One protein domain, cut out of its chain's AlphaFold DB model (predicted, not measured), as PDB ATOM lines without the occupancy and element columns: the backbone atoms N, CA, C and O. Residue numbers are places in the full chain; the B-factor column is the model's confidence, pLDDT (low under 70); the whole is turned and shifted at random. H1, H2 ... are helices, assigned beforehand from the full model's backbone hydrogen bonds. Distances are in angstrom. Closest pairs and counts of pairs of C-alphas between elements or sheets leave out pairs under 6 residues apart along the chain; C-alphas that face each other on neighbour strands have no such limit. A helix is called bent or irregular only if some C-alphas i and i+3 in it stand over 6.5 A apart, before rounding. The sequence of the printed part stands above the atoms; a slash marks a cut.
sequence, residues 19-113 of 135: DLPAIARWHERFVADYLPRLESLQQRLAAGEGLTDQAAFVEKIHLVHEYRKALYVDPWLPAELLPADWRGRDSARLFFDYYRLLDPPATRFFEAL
ATOM      1  N   ASP A  19      63.518  67.030  58.748       92.75
ATOM      2  CA  ASP A  19      63.853  67.460  57.389       92.75
ATOM      3  C   ASP A  19      62.561  67.787  56.620       92.75
ATOM      4  O   ASP A  19      62.076  67.013  55.789       92.75
ATOM      5  N   LEU A  20      61.969  68.942  56.939       91.94
ATOM      6  CA  LEU A  20      60.765  69.433  56.265       91.94
ATOM      7  C   LEU A  20      60.944  69.534  54.739       91.94
ATOM      8  O   LEU A  20      60.033  69.113  54.027       91.94
ATOM      9  N   PRO A  21      62.089  69.996  54.190       91.75
ATOM     10  CA  PRO A  21      62.311  69.956  52.747       91.75
ATOM     11  C   PRO A  21      62.196  68.550  52.142       91.75
ATOM     12  O   PRO A  21      61.628  68.394  51.061       91.75
ATOM     13  N   ALA A  22      62.724  67.507  52.793       92.25
ATOM     14  CA  ALA A  22      62.589  66.136  52.299       92.25
ATOM     15  C   ALA A  22      61.141  65.641  52.303       92.25
ATOM     16  O   ALA A  22      60.727  64.977  51.346       92.25
ATOM     17  N   ILE A  23      60.376  65.991  53.337       93.25
ATOM     18  CA  ILE A  23      58.960  65.628  53.457       93.25
ATOM     19  C   ILE A  23      58.121  66.386  52.415       93.25
ATOM     20  O   ILE A  23      57.310  65.775  51.722       93.25
ATOM     21  N   ALA A  24      58.379  67.681  52.198       92.38
ATOM     22  CA  ALA A  24      57.727  68.466  51.148       92.38
ATOM     23  C   ALA A  24      57.946  67.841  49.758       92.38
ATOM     24  O   ALA A  24      56.982  67.561  49.045       92.38
ATOM     25  N   ARG A  25      59.199  67.488  49.424       93.00
ATOM     26  CA  ARG A  25      59.522  66.777  48.174       93.00
ATOM     27  C   ARG A  25      58.822  65.420  48.067       93.00
ATOM     28  O   ARG A  25      58.558  64.950  46.963       93.00
ATOM     29  N   TRP A  26      58.576  64.739  49.187       94.19
ATOM     30  CA  TRP A  26      57.806  63.495  49.186       94.19
ATOM     31  C   TRP A  26      56.344  63.747  48.806       94.19
ATOM     32  O   TRP A  26      55.849  63.072  47.906       94.19
ATOM     33  N   HIS A  27      55.689  64.751  49.401       93.56
ATOM     34  CA  HIS A  27      54.317  65.115  49.034       93.56
ATOM     35  C   HIS A  27      54.200  65.542  47.571       93.56
ATOM     36  O   HIS A  27      53.262  65.131  46.894       93.56
ATOM     37  N   GLU A  28      55.153  66.325  47.065       94.00
ATOM     38  CA  GLU A  28      55.192  66.733  45.658       94.00
ATOM     39  C   GLU A  28      55.242  65.530  44.715       94.00
ATOM     40  O   GLU A  28      54.442  65.456  43.782       94.00
ATOM     41  N   ARG A  29      56.134  64.565  44.979       95.19
ATOM     42  CA  ARG A  29      56.222  63.328  44.188       95.19
ATOM     43  C   ARG A  29      54.941  62.510  44.279       95.19
ATOM     44  O   ARG A  29      54.417  62.098  43.255       95.19
ATOM     45  N   PHE A  30      54.404  62.337  45.486       96.31
ATOM     46  CA  PHE A  30      53.155  61.605  45.679       96.31
ATOM     47  C   PHE A  30      52.008  62.221  44.866       96.31
ATOM     48  O   PHE A  30      51.278  61.508  44.181       96.31
ATOM     49  N   VAL A  31      51.865  63.548  44.893       96.12
ATOM     50  CA  VAL A  31      50.847  64.243  44.096       96.12
ATOM     51  C   VAL A  31      51.112  64.079  42.598       96.12
ATOM     52  O   VAL A  31      50.181  63.758  41.864       96.12
ATOM     53  N   ALA A  32      52.354  64.250  42.144       96.69
ATOM     54  CA  ALA A  32      52.714  64.104  40.733       96.69
ATOM     55  C   ALA A  32      52.431  62.691  40.189       96.69
ATOM     56  O   ALA A  32      51.950  62.554  39.065       96.69
ATOM     57  N   ASP A  33      52.675  61.656  40.994       97.25
ATOM     58  CA  ASP A  33      52.535  60.260  40.577       97.25
ATOM     59  C   ASP A  33      51.082  59.768  40.599       97.25
ATOM     60  O   ASP A  33      50.688  58.949  39.760       97.25
ATOM     61  N   TYR A  34      50.278  60.236  41.562       98.12
ATOM     62  CA  TYR A  34      48.935  59.703  41.803       98.12
ATOM     63  C   TYR A  34      47.795  60.593  41.302       98.12
ATOM     64  O   TYR A  34      46.712  60.066  41.040       98.12
ATOM     65  N   LEU A  35      48.002  61.903  41.119       98.06
ATOM     66  CA  LEU A  35      46.942  62.793  40.625       98.06
ATOM     67  C   LEU A  35      46.473  62.391  39.218       98.06
ATOM     68  O   LEU A  35      45.268  62.197  39.049       98.06
ATOM     69  N   PRO A  36      47.369  62.129  38.241       98.31
ATOM     70  CA  PRO A  36      46.940  61.708  36.906       98.31
ATOM     71  C   PRO A  36      46.174  60.377  36.915       98.31
ATOM     72  O   PRO A  36      45.292  60.144  36.090       98.31
ATOM     73  N   ARG A  37      46.491  59.485  37.865       97.94
ATOM     74  CA  ARG A  37      45.826  58.181  38.006       97.94
ATOM     75  C   ARG A  37      44.414  58.321  38.563       97.94
ATOM     76  O   ARG A  37      43.493  57.677  38.060       97.94
ATOM     77  N   LEU A  38      44.244  59.181  39.570       98.38
ATOM     78  CA  LEU A  38      42.936  59.543  40.108       98.38
ATOM     79  C   LEU A  38      42.057  60.157  39.012       98.38
ATOM     80  O   LEU A  38      40.934  59.699  38.808       98.38
ATOM     81  N   GLU A  39      42.581  61.140  38.280       98.00
ATOM     82  CA  GLU A  39      41.864  61.811  37.190       98.00
ATOM     83  C   GLU A  39      41.471  60.826  36.081       98.00
ATOM     84  O   GLU A  39      40.317  60.803  35.649       98.00
ATOM     85  N   SER A  40      42.389  59.944  35.673       97.31
ATOM     86  CA  SER A  40      42.106  58.899  34.686       97.31
ATOM     87  C   SER A  40      40.992  57.952  35.147       97.31
ATOM     88  O   SER A  40      40.082  57.639  34.375       97.31
ATOM     89  N   LEU A  41      41.008  57.521  36.414       97.00
ATOM     90  CA  LEU A  41      39.940  56.681  36.955       97.00
ATOM     91  C   LEU A  41      38.601  57.430  36.991       97.00
ATOM     92  O   LEU A  41      37.579  56.860  36.614       97.00
ATOM     93  N   GLN A  42      38.590  58.697  37.407       97.50
ATOM     94  CA  GLN A  42      37.379  59.521  37.416       97.50
ATOM     95  C   GLN A  42      36.779  59.667  36.012       97.50
ATOM     96  O   GLN A  42      35.569  59.513  35.852       97.50
ATOM     97  N   GLN A  43      37.611  59.891  34.991       97.62
ATOM     98  CA  GLN A  43      37.173  59.963  33.593       97.62
ATOM     99  C   GLN A  43      36.562  58.642  33.114       97.62
ATOM    100  O   GLN A  43      35.468  58.639  32.553       97.62
ATOM    101  N   ARG A  44      37.214  57.509  33.395       96.00
ATOM    102  CA  ARG A  44      36.693  56.174  33.050       96.00
ATOM    103  C   ARG A  44      35.365  55.873  33.736       96.00
ATOM    104  O   ARG A  44      34.463  55.316  33.119       96.00
ATOM    105  N   LEU A  45      35.228  56.250  35.008       95.25
ATOM    106  CA  LEU A  45      33.975  56.101  35.748       95.25
ATOM    107  C   LEU A  45      32.862  56.967  35.146       95.25
ATOM    108  O   LEU A  45      31.743  56.486  35.002       95.25
ATOM    109  N   ALA A  46      33.171  58.202  34.740       96.25
ATOM    110  CA  ALA A  46      32.221  59.078  34.054       96.25
ATOM    111  C   ALA A  46      31.796  58.532  32.676       96.25
ATOM    112  O   ALA A  46      30.652  58.726  32.271       96.25
ATOM    113  N   ALA A  47      32.686  57.813  31.985       96.81
ATOM    114  CA  ALA A  47      32.403  57.126  30.724       96.81
ATOM    115  C   ALA A  47      31.687  55.767  30.897       96.81
ATOM    116  O   ALA A  47      31.319  55.138  29.908       96.81
ATOM    117  N   GLY A  48      31.481  55.295  32.133       95.19
ATOM    118  CA  GLY A  48      30.867  53.991  32.416       95.19
ATOM    119  C   GLY A  48      31.799  52.785  32.230       95.19
ATOM    120  O   GLY A  48      31.344  51.648  32.310       95.19
ATOM    121  N   GLU A  49      33.098  53.006  32.021       89.69
ATOM    122  CA  GLU A  49      34.079  51.955  31.710       89.69
ATOM    123  C   GLU A  49      34.624  51.237  32.958       89.69
ATOM    124  O   GLU A  49      35.202  50.157  32.852       89.69
ATOM    125  N   GLY A  50      34.402  51.797  34.153       85.06
ATOM    126  CA  GLY A  50      34.705  51.154  35.436       85.06
ATOM    127  C   GLY A  50      36.168  50.724  35.637       85.06
ATOM    128  O   GLY A  50      37.055  50.950  34.813       85.06
ATOM    129  N   LEU A  51      36.433  50.085  36.777       93.00
ATOM    130  CA  LEU A  51      37.675  49.366  37.068       93.00
ATOM    131  C   LEU A  51      37.290  47.983  37.595       93.00
ATOM    132  O   LEU A  51      36.397  47.880  38.432       93.00
ATOM    133  N   THR A  52      37.946  46.926  37.115       96.50
ATOM    134  CA  THR A  52      37.708  45.568  37.630       96.50
ATOM    135  C   THR A  52      38.080  45.482  39.111       96.50
ATOM    136  O   THR A  52      39.073  46.092  39.514       96.50
ATOM    137  N   ASP A  53      37.378  44.649  39.878       97.31
ATOM    138  CA  ASP A  53      37.618  44.456  41.316       97.31
ATOM    139  C   ASP A  53      39.082  44.075  41.631       97.31
ATOM    140  O   ASP A  53      39.701  44.663  42.519       97.31
ATOM    141  N   GLN A  54      39.696  43.193  40.829       97.38
ATOM    142  CA  GLN A  54      41.114  42.826  40.959       97.38
ATOM    143  C   GLN A  54      42.065  44.012  40.734       97.38
ATOM    144  O   GLN A  54      42.977  44.241  41.528       97.38
ATOM    145  N   ALA A  55      41.872  44.777  39.655       97.38
ATOM    146  CA  ALA A  55      42.715  45.940  39.375       97.38
ATOM    147  C   ALA A  55      42.567  47.023  40.454       97.38
ATOM    148  O   ALA A  55      43.557  47.642  40.838       97.38
ATOM    149  N   ALA A  56      41.357  47.213  40.990       97.69
ATOM    150  CA  ALA A  56      41.140  48.119  42.110       97.69
ATOM    151  C   ALA A  56      41.864  47.656  43.377       97.69
ATOM    152  O   ALA A  56      42.442  48.480  44.083       97.69
ATOM    153  N   PHE A  57      41.870  46.347  43.648       97.88
ATOM    154  CA  PHE A  57      42.626  45.774  44.756       97.88
ATOM    155  C   PHE A  57      44.126  46.047  44.624       97.88
ATOM    156  O   PHE A  57      44.725  46.584  45.553       97.88
ATOM    157  N   VAL A  58      44.721  45.760  43.462       97.94
ATOM    158  CA  VAL A  58      46.148  46.023  43.211       97.94
ATOM    159  C   VAL A  58      46.478  47.509  43.378       97.94
ATOM    160  O   VAL A  58      47.412  47.853  44.104       97.94
ATOM    161  N   GLU A  59      45.687  48.402  42.775       98.06
ATOM    162  CA  GLU A  59      45.938  49.844  42.862       98.06
ATOM    163  C   GLU A  59      45.773  50.370  44.296       98.06
ATOM    164  O   GLU A  59      46.583  51.178  44.752       98.06
ATOM    165  N   LYS A  60      44.790  49.860  45.057       98.19
ATOM    166  CA  LYS A  60      44.608  50.204  46.476       98.19
ATOM    167  C   LYS A  60      45.830  49.817  47.303       98.19
ATOM    168  O   LYS A  60      46.256  50.603  48.146       98.19
ATOM    169  N   ILE A  61      46.403  48.633  47.071       97.88
ATOM    170  CA  ILE A  61      47.605  48.187  47.786       97.88
ATOM    171  C   ILE A  61      48.790  49.102  47.476       97.88
ATOM    172  O   ILE A  61      49.467  49.525  48.412       97.88
ATOM    173  N   HIS A  62      49.016  49.471  46.210       98.19
ATOM    174  CA  HIS A  62      50.078  50.418  45.855       98.19
ATOM    175  C   HIS A  62      49.862  51.795  46.495       98.19
ATOM    176  O   HIS A  62      50.780  52.326  47.116       98.19
ATOM    177  N   LEU A  63      48.652  52.352  46.394       98.31
ATOM    178  CA  LEU A  63      48.293  53.641  46.993       98.31
ATOM    179  C   LEU A  63      48.545  53.655  48.509       98.31
ATOM    180  O   LEU A  63      49.197  54.563  49.025       98.31
ATOM    181  N   VAL A  64      48.052  52.641  49.227       97.69
ATOM    182  CA  VAL A  64      48.234  52.517  50.682       97.69
ATOM    183  C   VAL A  64      49.702  52.302  51.035       97.69
ATOM    184  O   VAL A  64      50.187  52.904  51.992       97.69
ATOM    185  N   HIS A  65      50.419  51.466  50.282       96.50
ATOM    186  CA  HIS A  65      51.830  51.194  50.529       96.50
ATOM    187  C   HIS A  65      52.681  52.460  50.427       96.50
ATOM    188  O   HIS A  65      53.464  52.736  51.340       96.50
ATOM    189  N   GLU A  66      52.513  53.233  49.353       95.75
ATOM    190  CA  GLU A  66      53.261  54.472  49.162       95.75
ATOM    191  C   GLU A  66      52.891  55.509  50.218       95.75
ATOM    192  O   GLU A  66      53.781  56.029  50.892       95.75
ATOM    193  N   TYR A  67      51.597  55.743  50.455       95.19
ATOM    194  CA  TYR A  67      51.162  56.756  51.415       95.19
ATOM    195  C   TYR A  67      51.567  56.431  52.860       95.19
ATOM    196  O   TYR A  67      51.923  57.324  53.628       95.19
ATOM    197  N   ARG A  68      51.603  55.145  53.242       94.00
ATOM    198  CA  ARG A  68      52.020  54.716  54.587       94.00
ATOM    199  C   ARG A  68      53.447  55.151  54.933       94.00
ATOM    200  O   ARG A  68      53.746  55.306  56.112       94.00
ATOM    201  N   LYS A  69      54.320  55.386  53.946       90.62
ATOM    202  CA  LYS A  69      55.679  55.903  54.189       90.62
ATOM    203  C   LYS A  69      55.643  57.265  54.895       90.62
ATOM    204  O   LYS A  69      56.468  57.492  55.773       90.62
ATOM    205  N   ALA A  70      54.649  58.107  54.593       87.62
ATOM    206  CA  ALA A  70      54.456  59.408  55.236       87.62
ATOM    207  C   ALA A  70      54.200  59.286  56.743       87.62
ATOM    208  O   ALA A  70      54.711  60.089  57.511       87.62
ATOM    209  N   LEU A  71      53.480  58.248  57.188       83.88
ATOM    210  CA  LEU A  71      53.143  58.047  58.606       83.88
ATOM    211  C   LEU A  71      54.374  57.889  59.508       83.88
ATOM    212  O   LEU A  71      54.265  58.055  60.718       83.88
ATOM    213  N   TYR A  72      55.526  57.548  58.928       85.69
ATOM    214  CA  TYR A  72      56.778  57.374  59.659       85.69
ATOM    215  C   TYR A  72      57.687  58.606  59.626       85.69
ATOM    216  O   TYR A  72      58.642  58.656  60.396       85.69
ATOM    217  N   VAL A  73      57.431  59.571  58.735       84.69
ATOM    218  CA  VAL A  73      58.338  60.708  58.494       84.69
ATOM    219  C   VAL A  73      57.669  62.072  58.652       84.69
ATOM    220  O   VAL A  73      58.347  63.018  59.043       84.69
ATOM    221  N   ASP A  74      56.369  62.185  58.375       88.19
ATOM    222  CA  ASP A  74      55.608  63.428  58.494       88.19
ATOM    223  C   ASP A  74      55.181  63.653  59.958       88.19
ATOM    224  O   ASP A  74      54.507  62.794  60.538       88.19
ATOM    225  N   PRO A  75      55.570  64.783  60.577       86.38
ATOM    226  CA  PRO A  75      55.221  65.099  61.957       86.38
ATOM    227  C   PRO A  75      53.790  65.609  62.178       86.38
ATOM    228  O   PRO A  75      53.425  65.818  63.334       86.38
ATOM    229  N   TRP A  76      52.987  65.834  61.129       84.44
ATOM    230  CA  TRP A  76      51.607  66.343  61.242       84.44
ATOM    231  C   TRP A  76      51.501  67.647  62.052       84.44
ATOM    232  O   TRP A  76      50.603  67.826  62.879       84.44
ATOM    233  N   LEU A  77      52.452  68.561  61.836       88.75
ATOM    234  CA  LEU A  77      52.531  69.823  62.572       88.75
ATOM    235  C   LEU A  77      51.388  70.789  62.203       88.75
ATOM    236  O   LEU A  77      50.883  70.753  61.077       88.75
ATOM    237  N   PRO A  78      51.020  71.709  63.115       87.38
ATOM    238  CA  PRO A  78      50.165  72.849  62.796       87.38
ATOM    239  C   PRO A  78      50.704  73.677  61.619       87.38
ATOM    240  O   PRO A  78      51.918  73.820  61.446       87.38
ATOM    241  N   ALA A  79      49.800  74.263  60.830       85.12
ATOM    242  CA  ALA A  79      50.145  74.990  59.605       85.12
ATOM    243  C   ALA A  79      51.081  76.185  59.848       85.12
ATOM    244  O   ALA A  79      51.877  76.535  58.983       85.12
ATOM    245  N   GLU A  80      51.035  76.785  61.035       86.31
ATOM    246  CA  GLU A  80      51.865  77.922  61.431       86.31
ATOM    247  C   GLU A  80      53.359  77.564  61.514       86.31
ATOM    248  O   GLU A  80      54.216  78.455  61.433       86.31
ATOM    249  N   LEU A  81      53.675  76.275  61.667       88.00
ATOM    250  CA  LEU A  81      55.032  75.734  61.772       88.00
ATOM    251  C   LEU A  81      55.549  75.140  60.456       88.00
ATOM    252  O   LEU A  81      56.713  74.747  60.386       88.00
ATOM    253  N   LEU A  82      54.704  75.080  59.427       87.81
ATOM    254  CA  LEU A  82      55.040  74.496  58.135       87.81
ATOM    255  C   LEU A  82      55.506  75.568  57.128       87.81
ATOM    256  O   LEU A  82      55.182  76.751  57.275       87.81
ATOM    257  N   PRO A  83      56.270  75.173  56.093       86.00
ATOM    258  CA  PRO A  83      56.588  76.033  54.957       86.00
ATOM    259  C   PRO A  83      55.322  76.519  54.236       86.00
ATOM    260  O   PRO A  83      54.294  75.840  54.229       86.00
ATOM    261  N   ALA A  84      55.394  77.690  53.598       84.75
ATOM    262  CA  ALA A  84      54.240  78.292  52.921       84.75
ATOM    263  C   ALA A  84      53.739  77.471  51.714       84.75
ATOM    264  O   ALA A  84      52.561  77.518  51.377       84.75
ATOM    265  N   ASP A  85      54.628  76.713  51.080       83.75
ATOM    266  CA  ASP A  85      54.401  75.847  49.921       83.75
ATOM    267  C   ASP A  85      54.111  74.384  50.306       83.75
ATOM    268  O   ASP A  85      54.163  73.483  49.467       83.75
ATOM    269  N   TRP A  86      53.783  74.117  51.573       88.06
ATOM    270  CA  TRP A  86      53.581  72.758  52.064       88.06
ATOM    271  C   TRP A  86      52.383  72.045  51.420       88.06
ATOM    272  O   TRP A  86      51.220  72.363  51.676       88.06
ATOM    273  N   ARG A  87      52.665  70.987  50.652       86.44
ATOM    274  CA  ARG A  87      51.656  70.198  49.920       86.44
ATOM    275  C   ARG A  87      51.065  69.014  50.692       86.44
ATOM    276  O   ARG A  87      50.393  68.169  50.101       86.44
ATOM    277  N   GLY A  88      51.274  68.936  52.007       89.50
ATOM    278  CA  GLY A  88      50.783  67.813  52.813       89.50
ATOM    279  C   GLY A  88      49.265  67.636  52.772       89.50
ATOM    280  O   GLY A  88      48.767  66.519  52.640       89.50
ATOM    281  N   ARG A  89      48.512  68.745  52.775       88.75
ATOM    282  CA  ARG A  89      47.045  68.708  52.658       88.75
ATOM    283  C   ARG A  89      46.576  68.200  51.296       88.75
ATOM    284  O   ARG A  89      45.638  67.407  51.249       88.75
ATOM    285  N   ASP A  90      47.235  68.611  50.213       91.62
ATOM    286  CA  ASP A  90      46.918  68.142  48.857       91.62
ATOM    287  C   ASP A  90      47.129  66.631  48.745       91.62
ATOM    288  O   ASP A  90      46.256  65.911  48.268       91.62
ATOM    289  N   SER A  91      48.274  66.148  49.236       94.19
ATOM    290  CA  SER A  91      48.623  64.728  49.261       94.19
ATOM    291  C   SER A  91      47.619  63.911  50.080       94.19
ATOM    292  O   SER A  91      47.146  62.879  49.604       94.19
ATOM    293  N   ALA A  92      47.229  64.393  51.264       93.00
ATOM    294  CA  ALA A  92      46.227  63.734  52.093       93.00
ATOM    295  C   ALA A  92      44.859  63.680  51.404       93.00
ATOM    296  O   ALA A  92      44.248  62.614  51.324       93.00
ATOM    297  N   ARG A  93      44.387  64.808  50.858       95.44
ATOM    298  CA  ARG A  93      43.119  64.868  50.123       95.44
ATOM    299  C   ARG A  93      43.113  63.895  48.948       95.44
ATOM    300  O   ARG A  93      42.188  63.100  48.831       95.44
ATOM    301  N   LEU A  94      44.167  63.922  48.135       97.62
ATOM    302  CA  LEU A  94      44.337  63.024  47.002       97.62
ATOM    303  C   LEU A  94      44.274  61.559  47.432       97.62
ATOM    304  O   LEU A  94      43.571  60.767  46.806       97.62
ATOM    305  N   PHE A  95      44.974  61.200  48.514       97.56
ATOM    306  CA  PHE A  95      44.942  59.846  49.053       97.56
ATOM    307  C   PHE A  95      43.516  59.424  49.417       97.56
ATOM    308  O   PHE A  95      43.081  58.356  48.991       97.56
ATOM    309  N   PHE A  96      42.768  60.246  50.160       96.62
ATOM    310  CA  PHE A  96      41.402  59.891  50.558       96.62
ATOM    311  C   PHE A  96      40.439  59.828  49.379       96.62
ATOM    312  O   PHE A  96      39.635  58.895  49.311       96.62
ATOM    313  N   ASP A  97      40.520  60.782  48.455       98.00
ATOM    314  CA  ASP A  97      39.669  60.808  47.268       98.00
ATOM    315  C   ASP A  97      39.909  59.555  46.418       98.00
ATOM    316  O   ASP A  97      38.954  58.879  46.026       98.00
ATOM    317  N   TYR A  98      41.172  59.167  46.224       98.44
ATOM    318  CA  TYR A  98      41.507  57.975  45.456       98.44
ATOM    319  C   TYR A  98      41.155  56.680  46.199       98.44
ATOM    320  O   TYR A  98      40.512  55.789  45.637       98.44
ATOM    321  N   TYR A  99      41.474  56.597  47.493       98.31
ATOM    322  CA  TYR A  99      41.127  55.456  48.339       98.31
ATOM    323  C   TYR A  99      39.622  55.174  48.302       98.31
ATOM    324  O   TYR A  99      39.216  54.026  48.156       98.31
ATOM    325  N   ARG A 100      38.777  56.209  48.383       97.44
ATOM    326  CA  ARG A 100      37.311  56.062  48.371       97.44
ATOM    327  C   ARG A 100      36.767  55.455  47.081       97.44
ATOM    328  O   ARG A 100      35.747  54.774  47.139       97.44
ATOM    329  N   LEU A 101      37.412  55.706  45.943       97.19
ATOM    330  CA  LEU A 101      37.021  55.110  44.663       97.19
ATOM    331  C   LEU A 101      37.462  53.644  44.564       97.19
ATOM    332  O   LEU A 101      36.737  52.819  44.014       97.19
ATOM    333  N   LEU A 102      38.638  53.322  45.107       98.19
ATOM    334  CA  LEU A 102      39.233  51.986  45.027       98.19
ATOM    335  C   LEU A 102      38.703  51.016  46.092       98.19
ATOM    336  O   LEU A 102      38.651  49.813  45.848       98.19
ATOM    337  N   ASP A 103      38.331  51.512  47.274       97.88
ATOM    338  CA  ASP A 103      38.019  50.686  48.442       97.88
ATOM    339  C   ASP A 103      36.853  49.713  48.213       97.88
ATOM    340  O   ASP A 103      37.067  48.524  48.450       97.88
ATOM    341  N   PRO A 104      35.681  50.122  47.686       96.31
ATOM    342  CA  PRO A 104      34.584  49.181  47.468       96.31
ATOM    343  C   PRO A 104      34.916  48.017  46.508       96.31
ATOM    344  O   PRO A 104      34.727  46.869  46.912       96.31
ATOM    345  N   PRO A 105      35.420  48.241  45.272       96.88
ATOM    346  CA  PRO A 105      35.797  47.140  44.377       96.88
ATOM    347  C   PRO A 105      36.958  46.290  44.910       96.88
ATOM    348  O   PRO A 105      36.934  45.070  44.771       96.88
ATOM    349  N   ALA A 106      37.938  46.897  45.583       97.44
ATOM    350  CA  ALA A 106      39.032  46.155  46.202       97.44
ATOM    351  C   ALA A 106      38.552  45.230  47.332       97.44
ATOM    352  O   ALA A 106      39.023  44.100  47.452       97.44
ATOM    353  N   THR A 107      37.625  45.704  48.166       96.06
ATOM    354  CA  THR A 107      37.060  44.911  49.263       96.06
ATOM    355  C   THR A 107      36.253  43.733  48.723       96.06
ATOM    356  O   THR A 107      36.461  42.621  49.194       96.06
ATOM    357  N   ARG A 108      35.448  43.925  47.665       96.38
ATOM    358  CA  ARG A 108      34.754  42.807  46.995       96.38
ATOM    359  C   ARG A 108      35.717  41.741  46.478       96.38
ATOM    360  O   ARG A 108      35.461  40.556  46.659       96.38
ATOM    361  N   PHE A 109      36.829  42.151  45.860       97.19
ATOM    362  CA  PHE A 109      37.853  41.209  45.403       97.19
ATOM    363  C   PHE A 109      38.444  40.401  46.562       97.19
ATOM    364  O   PHE A 109      38.586  39.185  46.456       97.19
ATOM    365  N   PHE A 110      38.779  41.071  47.667       95.44
ATOM    366  CA  PHE A 110      39.312  40.409  48.853       95.44
ATOM    367  C   PHE A 110      38.301  39.428  49.454       95.44
ATOM    368  O   PHE A 110      38.642  38.275  49.676       95.44
ATOM    369  N   GLU A 111      37.057  39.858  49.667       94.12
ATOM    370  CA  GLU A 111      35.995  39.031  50.252       94.12
ATOM    371  C   GLU A 111      35.659  37.804  49.396       94.12
ATOM    372  O   GLU A 111      35.345  36.752  49.941       94.12
ATOM    373  N   ALA A 112      35.774  37.903  48.068       94.69
ATOM    374  CA  ALA A 112      35.555  36.770  47.169       94.69
ATOM    375  C   ALA A 112      36.645  35.684  47.265       94.69
ATOM    376  O   ALA A 112      36.408  34.548  46.861       94.69
ATOM    377  N   LEU A 113      37.838  36.033  47.754       92.25
ATOM    378  CA  LEU A 113      38.990  35.129  47.862       92.25
ATOM    379  C   LEU A 113      39.324  34.745  49.304       92.25
ATOM    380  O   LEU A 113      40.059  33.785  49.530       92.25
TER     381      LEU A 113
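Overview. This is residues 19 to 113 of the 135 residues of a protein of Firmicutes bacterium (UniProt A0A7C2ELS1). Three helices run forth, back and forth again along an elongated body, their long parts H1a, H2 and H3a set in a triangle, in which H3a, the first arm of H3, packs on both H1a, the first arm of H1, and H2, while H1a and H2 come only close to each other. H1 and H3 are both bent, and the second arm of H3 turns off across the beginning of H2; a long loop, residues 69 to 87, closes the opposite end. The printed part has 95 residues with three named helices, in the order H1, H2, H3, and no named strand; the class is all helix, with 69 residues in helices. It is only just loose, close to compact, with a radius of gyration of the C-alphas of 15.0 A and spans of 44 by 28 by 18 A.

Along the chain. H1, residues 20 to 46, was assigned as one helix by its hydrogen bonds but is bent: C-alphas 33 and 36 are 6.8 A apart. Its arm H1a, residues 20 to 33, begins with C-alpha 20 at (60.765, 69.433, 56.265) and is 19.9 A long; H1b, residues 36 to 46, is 15.2 A long. H2, residues 53 to 68, begins with C-alpha 53 at (37.618, 44.456, 41.316) and is 22.1 A long. H3, residues 88 to 113, was also assigned as one helix by its hydrogen bonds but is bent, with C-alphas 101 and 104 at 7.0 A. H3a, residues 88 to 101, is 20.4 A long; H3b, residues 104 to 113, is 14.7 A long and ends with C-alpha 113 at (38.990, 35.129, 47.862).

Arrangement. H1a touches residues 88 to 94 of H3a, the closest C-alphas being those of Val 31 and Ser 91 at 5.6 A; they run the same way at a shallow tilt of 33 degrees, only just short of steep. H1b and H3a only just touch, with 3 pairs of C-alphas within 8 A, the closest those of Leu 38 and Tyr 98 at 5.8 A. H1a and H2 are close but not clearly touching, the C-alphas of Phe 30 and Tyr 67 being closest at 7.8 A. H2 and H3a form a helical hairpin: they touch, closest at the C-alphas of Lys 60 and Tyr 99, 6.6 A apart, and run opposite ways at a shallow tilt of 19 degrees. Residues 53 to 60 of H2 touch H3b, closest at the C-alphas of Phe 57 and Ala 106, 3.9 A, at a steep tilt of 69.6 degrees, only just short of about perpendicular. The helix packing is part aligned, at shallow tilts in H1a with H3a and H2 with H3a, and part crossed, at steep tilts in H1b with H3a and H2 with H3b. H3b is apart from H1a and H1b, and H1b is apart from H2. Every O i to N i+4 pair is within hydrogen-bond range in H1a, H1b, H2 and H3b, and 9 of 10 in H3a.

Size, cuts and confidence. The two C-alphas farthest apart are those of Glu 80, in the long link of 19 residues from H2 to H3, and Leu 113, at 46.7 A. The link from H1 to H2, 6 residues, is short. The printed part has no cut; its mean pLDDT is 93.9, and no printed residue is under 70.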